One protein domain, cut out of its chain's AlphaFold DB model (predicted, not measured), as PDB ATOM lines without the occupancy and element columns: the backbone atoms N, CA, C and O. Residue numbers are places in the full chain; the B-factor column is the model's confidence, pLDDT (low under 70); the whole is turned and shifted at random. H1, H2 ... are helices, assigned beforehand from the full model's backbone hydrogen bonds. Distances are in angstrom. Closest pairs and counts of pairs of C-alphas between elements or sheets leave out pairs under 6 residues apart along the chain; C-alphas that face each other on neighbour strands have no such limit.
ATOM      1  N   LEU A   2     369.496-151.108 112.218       80.94
ATOM      2  CA  LEU A   2     370.813-151.520 112.746       80.94
ATOM      3  C   LEU A   2     371.771-150.336 112.975       80.94
ATOM      4  O   LEU A   2     372.498-150.328 113.963       80.94
ATOM      5  N   CYS A   3     371.746-149.324 112.105       77.75
ATOM      6  CA  CYS A   3     372.525-148.100 112.299       77.75
ATOM      7  C   CYS A   3     372.081-147.341 113.561       77.75
ATOM      8  O   CYS A   3     372.924-146.847 114.300       77.75
ATOM      9  N   ASP A   4     370.779-147.330 113.862       80.25
ATOM     10  CA  ASP A   4     370.222-146.684 115.060       80.25
ATOM     11  C   ASP A   4     370.590-147.460 116.332       80.25
ATOM     12  O   ASP A   4     370.878-146.862 117.366       80.25
ATOM     13  N   TYR A   5     370.642-148.796 116.247       79.06
ATOM     14  CA  TYR A   5     371.211-149.633 117.301       79.06
ATOM     15  C   TYR A   5     372.685-149.275 117.541       79.06
ATOM     16  O   TYR A   5     373.067-149.010 118.678       79.06
ATOM     17  N   ARG A   6     373.499-149.184 116.478       76.56
ATOM     18  CA  ARG A   6     374.915-148.792 116.584       76.56
ATOM     19  C   ARG A   6     375.082-147.396 117.183       76.56
ATOM     20  O   ARG A   6     375.939-147.211 118.040       76.56
ATOM     21  N   ALA A   7     374.255-146.434 116.783       74.19
ATOM     22  CA  ALA A   7     374.282-145.077 117.325       74.19
ATOM     23  C   ALA A   7     373.950-145.031 118.830       74.19
ATOM     24  O   ALA A   7     374.517-144.216 119.550       74.19
ATOM     25  N   LYS A   8     373.071-145.921 119.314       74.44
ATOM     26  CA  LYS A   8     372.680-146.008 120.735       74.44
ATOM     27  C   LYS A   8     373.641-146.826 121.602       74.44
ATOM     28  O   LYS A   8     373.862-146.464 122.751       74.44
ATOM     29  N   HIS A   9     374.185-147.924 121.078       70.25
ATOM     30  CA  HIS A   9     374.973-148.896 121.851       70.25
ATOM     31  C   HIS A   9     376.481-148.862 121.545       70.25
ATOM     32  O   HIS A   9     377.252-149.566 122.189       70.25
ATOM     33  N   GLY A  10     376.918-148.071 120.563       71.75
ATOM     34  CA  GLY A  10     378.317-147.966 120.129       71.75
ATOM     35  C   GLY A  10     378.809-149.119 119.243       71.75
ATOM     36  O   GLY A  10     379.866-148.999 118.622       71.75
ATOM     37  N   ASP A  11     378.053-150.216 119.133       78.81
ATOM     38  CA  ASP A  11     378.442-151.415 118.388       78.81
ATOM     39  C   ASP A  11     377.292-152.065 117.591       78.81
ATOM     40  O   ASP A  11     376.129-151.679 117.670       78.81
ATOM     41  N   CYS A  12     377.639-153.083 116.800       79.75
ATOM     42  CA  CYS A  12     376.704-153.913 116.033       79.75
ATOM     43  C   CYS A  12     376.469-155.304 116.680       79.75
ATOM     44  O   CYS A  12     376.130-156.283 116.000       79.75
ATOM     45  N   LEU A  13     376.684-155.444 117.992       78.81
ATOM     46  CA  LEU A  13     376.602-156.696 118.756       78.81
ATOM     47  C   LEU A  13     375.202-156.948 119.337       78.81
ATOM     48  O   LEU A  13     375.070-157.369 120.482       78.81
ATOM     49  N   VAL A  14     374.159-156.786 118.512       81.88
ATOM     50  CA  VAL A  14     372.760-157.046 118.903       81.88
ATOM     51  C   VAL A  14     372.632-158.406 119.622       81.88
ATOM     52  O   VAL A  14     372.968-159.439 119.016       81.88
ATOM     53  N   PRO A  15     372.148-158.441 120.884       78.00
ATOM     54  CA  PRO A  15     372.003-159.668 121.658       78.00
ATOM     55  C   PRO A  15     371.105-160.685 120.957       78.00
ATOM     56  O   PRO A  15     370.182-160.338 120.217       78.00
ATOM     57  N   ARG A  16     371.348-161.978 121.189       75.38
ATOM     58  CA  ARG A  16     370.540-163.054 120.596       75.38
ATOM     59  C   ARG A  16     369.230-163.209 121.371       75.38
ATOM     60  O   ARG A  16     369.281-163.541 122.548       75.38
ATOM     61  N   ARG A  17     368.088-163.069 120.684       78.31
ATOM     62  CA  ARG A  17     366.747-162.891 121.283       78.31
ATOM     63  C   ARG A  17     366.636-161.612 122.131       78.31
ATOM     64  O   ARG A  17     366.030-161.640 123.194       78.31
ATOM     65  N   TRP A  18     367.235-160.511 121.668       83.44
ATOM     66  CA  TRP A  18     367.053-159.195 122.290       83.44
ATOM     67  C   TRP A  18     365.560-158.838 122.343       83.44
ATOM     68  O   TRP A  18     364.897-158.886 121.307       83.44
ATOM     69  N   SER A  19     365.045-158.536 123.537       80.50
ATOM     70  CA  SER A  19     363.623-158.281 123.815       80.50
ATOM     71  C   SER A  19     363.074-157.106 123.017       80.50
ATOM     72  O   SER A  19     362.019-157.217 122.396       80.50
ATOM     73  N   ASP A  20     363.827-156.011 122.993       82.56
ATOM     74  CA  ASP A  20     363.324-154.699 122.581       82.56
ATOM     75  C   ASP A  20     363.188-154.615 121.051       82.56
ATOM     76  O   ASP A  20     362.343-153.893 120.527       82.56
ATOM     77  N   ASN A  21     363.970-155.420 120.318       84.94
ATOM     78  CA  ASN A  21     363.736-155.693 118.902       84.94
ATOM     79  C   ASN A  21     364.177-157.118 118.504       84.94
ATOM     80  O   ASN A  21     365.250-157.355 117.931       84.94
ATOM     81  N   ILE A  22     363.284-158.084 118.751       85.44
ATOM     82  CA  ILE A  22     363.448-159.491 118.343       85.44
ATOM     83  C   ILE A  22     363.647-159.629 116.822       85.44
ATOM     84  O   ILE A  22     364.417-160.489 116.380       85.44
ATOM     85  N   LYS A  23     362.995-158.782 116.007       89.38
ATOM     86  CA  LYS A  23     363.109-158.823 114.538       89.38
ATOM     87  C   LYS A  23     364.544-158.513 114.099       89.38
ATOM     88  O   LYS A  23     365.127-159.303 113.354       89.38
ATOM     89  N   LEU A  24     365.147-157.452 114.641       85.56
ATOM     90  CA  LEU A  24     366.539-157.078 114.380       85.56
ATOM     91  C   LEU A  24     367.522-158.159 114.859       85.56
ATOM     92  O   LEU A  24     368.432-158.536 114.123       85.56
ATOM     93  N   SER A  25     367.312-158.727 116.051       82.38
ATOM     94  CA  SER A  25     368.142-159.821 116.585       82.38
ATOM     95  C   SER A  25     368.145-161.069 115.682       82.38
ATOM     96  O   SER A  25     369.200-161.654 115.384       82.38
ATOM     97  N   ASN A  26     366.966-161.458 115.189       86.38
ATOM     98  CA  ASN A  26     366.811-162.560 114.242       86.38
ATOM     99  C   ASN A  26     367.458-162.227 112.889       86.38
ATOM    100  O   ASN A  26     368.169-163.062 112.326       86.38
ATOM    101  N   TRP A  27     367.284-160.999 112.393       91.88
ATOM    102  CA  TRP A  27     367.905-160.526 111.156       91.88
ATOM    103  C   TRP A  27     369.439-160.577 111.226       91.88
ATOM    104  O   TRP A  27     370.066-161.198 110.369       91.88
ATOM    105  N   VAL A  28     370.046-160.044 112.293       86.06
ATOM    106  CA  VAL A  28     371.501-160.085 112.546       86.06
ATOM    107  C   VAL A  28     372.022-161.527 112.596       86.06
ATOM    108  O   VAL A  28     373.063-161.847 112.014       86.06
ATOM    109  N   THR A  29     371.275-162.434 113.232       84.06
ATOM    110  CA  THR A  29     371.605-163.870 113.282       84.06
ATOM    111  C   THR A  29     371.547-164.518 111.889       84.06
ATOM    112  O   THR A  29     372.427-165.312 111.525       84.06
ATOM    113  N   ASN A  30     370.557-164.144 111.076       86.88
ATOM    114  CA  ASN A  30     370.395-164.629 109.707       86.88
ATOM    115  C   ASN A  30     371.496-164.109 108.772       86.88
ATOM    116  O   ASN A  30     372.023-164.904 107.991       86.88
ATOM    117  N   GLN A  31     371.925-162.845 108.890       87.12
ATOM    118  CA  GLN A  31     373.056-162.328 108.105       87.12
ATOM    119  C   GLN A  31     374.346-163.100 108.409       87.12
ATOM    120  O   GLN A  31     374.980-163.620 107.490       87.12
ATOM    121  N   ARG A  32     374.689-163.294 109.692       86.62
ATOM    122  CA  ARG A  32     375.856-164.105 110.106       86.62
ATOM    123  C   ARG A  32     375.805-165.536 109.549       86.62
ATOM    124  O   ARG A  32     376.830-166.094 109.155       86.62
ATOM    125  N   THR A  33     374.607-166.115 109.460       83.69
ATOM    126  CA  THR A  33     374.383-167.455 108.892       83.69
ATOM    127  C   THR A  33     374.552-167.476 107.369       83.69
ATOM    128  O   THR A  33     375.215-168.373 106.842       83.69
ATOM    129  N   ARG A  34     374.014-166.476 106.657       82.06
ATOM    130  CA  ARG A  34     374.190-166.314 105.204       82.06
ATOM    131  C   ARG A  34     375.655-166.092 104.836       82.06
ATOM    132  O   ARG A  34     376.151-166.787 103.959       82.06
ATOM    133  N   PHE A  35     376.377-165.243 105.567       84.25
ATOM    134  CA  PHE A  35     377.810-165.005 105.362       84.25
ATOM    135  C   PHE A  35     378.660-166.268 105.540       84.25
ATOM    136  O   PHE A  35     379.561-166.533 104.744       84.25
ATOM    137  N   LYS A  36     378.343-167.105 106.541       83.75
ATOM    138  CA  LYS A  36     378.996-168.413 106.697       83.75
ATOM    139  C   LYS A  36     378.788-169.293 105.459       83.75
ATOM    140  O   LYS A  36     379.767-169.837 104.956       83.75
ATOM    141  N   LYS A  37     377.549-169.408 104.962       84.00
ATOM    142  CA  LYS A  37     377.238-170.198 103.756       84.00
ATOM    143  C   LYS A  37     377.925-169.628 102.513       84.00
ATOM    144  O   LYS A  37     378.560-170.384 101.793       84.00
ATOM    145  N   TYR A  38     377.885-168.311 102.324       81.94
ATOM    146  CA  TYR A  38     378.532-167.598 101.219       81.94
ATOM    147  C   TYR A  38     380.040-167.888 101.120       81.94
ATOM    148  O   TYR A  38     380.546-168.253 100.055       81.94
ATOM    149  N   ARG A  39     380.743-167.831 102.262       80.62
ATOM    150  CA  ARG A  39     382.163-168.205 102.352       80.62
ATOM    151  C   ARG A  39     382.422-169.689 102.083       80.62
ATOM    152  O   ARG A  39     383.497-170.021 101.606       80.62
ATOM    153  N   GLN A  40     381.475-170.575 102.390       81.06
ATOM    154  CA  GLN A  40     381.581-172.011 102.092       81.06
ATOM    155  C   GLN A  40     381.288-172.323 100.617       81.06
ATOM    156  O   GLN A  40     381.898-173.222 100.054       81.06
ATOM    157  N   SER A  41     380.401-171.561  99.969       78.81
ATOM    158  CA  SER A  41     380.089-171.689  98.539       78.81
ATOM    159  C   SER A  41     381.107-171.011  97.614       78.81
ATOM    160  O   SER A  41     380.877-170.975  96.406       78.81
ATOM    161  N   ASN A  42     382.205-170.475  98.160       77.62
ATOM    162  CA  ASN A  42     383.259-169.752  97.443       77.62
ATOM    163  C   ASN A  42     382.738-168.573  96.597       77.62
ATOM    164  O   ASN A  42     383.037-168.470  95.412       77.62
ATOM    165  N   GLY A  43     381.908-167.710  97.194       70.38
ATOM    166  CA  GLY A  43     381.542-166.422  96.583       70.38
ATOM    167  C   GLY A  43     380.426-166.441  95.526       70.38
ATOM    168  O   GLY A  43     380.134-165.410  94.938       70.38
ATOM    169  N   ARG A  44     379.761-167.582  95.286       70.12
ATOM    170  CA  ARG A  44     378.767-167.802  94.201       70.12
ATOM    171  C   ARG A  44     377.478-166.934  94.204       70.12
ATOM    172  O   ARG A  44     376.499-167.312  93.569       70.12
ATOM    173  N   SER A  45     377.410-165.806  94.913       66.50
ATOM    174  CA  SER A  45     376.222-164.934  94.959       66.50
ATOM    175  C   SER A  45     376.608-163.456  95.082       66.50
ATOM    176  O   SER A  45     376.807-162.962  96.188       66.50
ATOM    177  N   SER A  46     376.679-162.741  93.953       57.81
ATOM    178  CA  SER A  46     377.095-161.324  93.913       57.81
ATOM    179  C   SER A  46     376.233-160.420  94.815       57.81
ATOM    180  O   SER A  46     376.782-159.651  95.592       57.81
ATOM    181  N   MET A  47     374.907-160.620  94.856       61.31
ATOM    182  CA  MET A  47     373.978-159.874  95.734       61.31
ATOM    183  C   MET A  47     374.244-160.053  97.248       61.31
ATOM    184  O   MET A  47     373.651-159.363  98.087       61.31
ATOM    185  N   MET A  48     375.092-161.014  97.628       77.06
ATOM    186  CA  MET A  48     375.591-161.146  98.994       77.06
ATOM    187  C   MET A  48     376.851-160.303  99.224       77.06
ATOM    188  O   MET A  48     376.994-159.792 100.328       77.06
ATOM    189  N   GLU A  49     377.719-160.116  98.224       73.44
ATOM    190  CA  GLU A  49     378.945-159.307  98.326       73.44
ATOM    191  C   GLU A  49     378.614-157.828  98.573       73.44
ATOM    192  O   GLU A  49     379.077-157.256  99.555       73.44
ATOM    193  N   ASP A  50     377.695-157.242  97.797       74.75
ATOM    194  CA  ASP A  50     377.259-155.847  97.992       74.75
ATOM    195  C   ASP A  50     376.667-155.631  99.395       74.75
ATOM    196  O   ASP A  50     376.950-154.653 100.089       74.75
ATOM    197  N   ARG A  51     375.886-156.612  99.871       75.62
ATOM    198  CA  ARG A  51     375.319-156.612 101.226       75.62
ATOM    199  C   ARG A  51     376.380-156.838 102.309       75.62
ATOM    200  O   ARG A  51     376.179-156.388 103.436       75.62
ATOM    201  N   ILE A  52     377.477-157.532 102.008       79.56
ATOM    202  CA  ILE A  52     378.623-157.676 102.915       79.56
ATOM    203  C   ILE A  52     379.357-156.342 103.034       79.56
ATOM    204  O   ILE A  52     379.652-155.934 104.155       79.56
ATOM    205  N   ASN A  53     379.577-155.643 101.920       78.69
ATOM    206  CA  ASN A  53     380.275-154.358 101.885       78.69
ATOM    207  C   ASN A  53     379.525-153.281 102.681       78.69
ATOM    208  O   ASN A  53     380.086-152.751 103.639       78.69
ATOM    209  N   LEU A  54     378.225-153.096 102.425       78.44
ATOM    210  CA  LEU A  54     377.362-152.180 103.194       78.44
ATOM    211  C   LEU A  54     377.322-152.485 104.705       78.44
ATOM    212  O   LEU A  54     377.083-151.602 105.525       78.44
ATOM    213  N   LEU A  55     377.528-153.746 105.100       78.06
ATOM    214  CA  LEU A  55     377.602-154.135 106.510       78.06
ATOM    215  C   LEU A  55     379.006-153.935 107.099       78.06
ATOM    216  O   LEU A  55     379.129-153.568 108.267       78.06
ATOM    217  N   ASN A  56     380.064-154.121 106.312       79.50
ATOM    218  CA  ASN A  56     381.434-153.830 106.732       79.50
ATOM    219  C   ASN A  56     381.652-152.324 106.954       79.50
ATOM    220  O   ASN A  56     382.320-151.966 107.918       79.50
ATOM    221  N   GLU A  57     381.040-151.456 106.141       76.38
ATOM    222  CA  GLU A  57     381.066-149.991 106.313       76.38
ATOM    223  C   GLU A  57     380.516-149.531 107.673       76.38
ATOM    224  O   GLU A  57     380.959-148.522 108.220       76.38
ATOM    225  N   ILE A  58     379.588-150.295 108.266       74.25
ATOM    226  CA  ILE A  58     379.068-150.037 109.617       74.25
ATOM    227  C   ILE A  58     379.738-150.895 110.709       74.25
ATOM    228  O   ILE A  58     379.150-151.116 111.771       74.25
TER     229      ILE A  58
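This is residues 2 to 58 of the 269 residues of the protein "Hypothetical protein" of Leptocylindrus danicus (UniProt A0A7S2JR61). One long helix, H2, makes the longest axis, with the two shorter helices, H1 and H3, set over the same side of it, one towards each end, in an open frame with few contacts. H3 folds back from the last end of H2 after a tight turn, while H1 lies over the first end of H2 and is joined to it by a long loop with no named element. The printed part has 57 residues with three named helices in the order H1, H2, H3 and no named strand; the class is all helix. The whole is only just loose, close to compact, with a radius of gyration of the C-alphas of 12.4 A, and it is elongated, spanning 35 by 22 by 13 A.

H2 is the longest helix, residues 22 to 40, and measures 27.4 A from first to last C-alpha. It begins at C-alpha 22, at (363.448, -159.491, 118.343), and ends at C-alpha 40, at (381.581, -172.011, 102.092). H3, residues 46 to 56, measures 15.5 A and ends at C-alpha 56, at (381.434, -153.830, 106.732). H1, residues 2 to 9, measures 10.3 A and begins at C-alpha 2, at (370.813, -151.520, 112.746).

H2 and H3 only just touch, with 3 pairs of C-alphas within 8 A. Their closest C-alphas are those of Tyr 38 and Met 48, 7.4 A apart, and H2 touches H3 with residues 35 to 38 alone. Their lines stand at a steep tilt of 58 degrees, and they run opposite ways. H1 and H2 are close but not clearly touching: their closest C-alphas, those of Leu 2 and Leu 24, are 7.2 A apart. They stand at a steep tilt of 64 degrees and run opposite ways, with their centres 17.6 A apart. H1 and H3 are apart. In H1 and H2 every O i to N i+4 pair is within hydrogen-bond range; in H3, 6 of 7 are.

The two C-alphas farthest apart are those of Asp 20 and Asn 42, at 35.4 A, whereas the first and last printed C-alphas, those of Leu 2 and Ile 58, are 9.0 A apart. The printed part runs from residue 2 to residue 58 with no cut. The link from H1 to H2, residues 10 to 21, is long, and its C-alphas lie 8 to 18 A from the mean of the C-alphas. The link from H2 to H3, with 5 residues, is tight. The mean pLDDT of the printed part is 79.1, and residues 45 to 47, of which 46 and 47 belong to H3, are under 70.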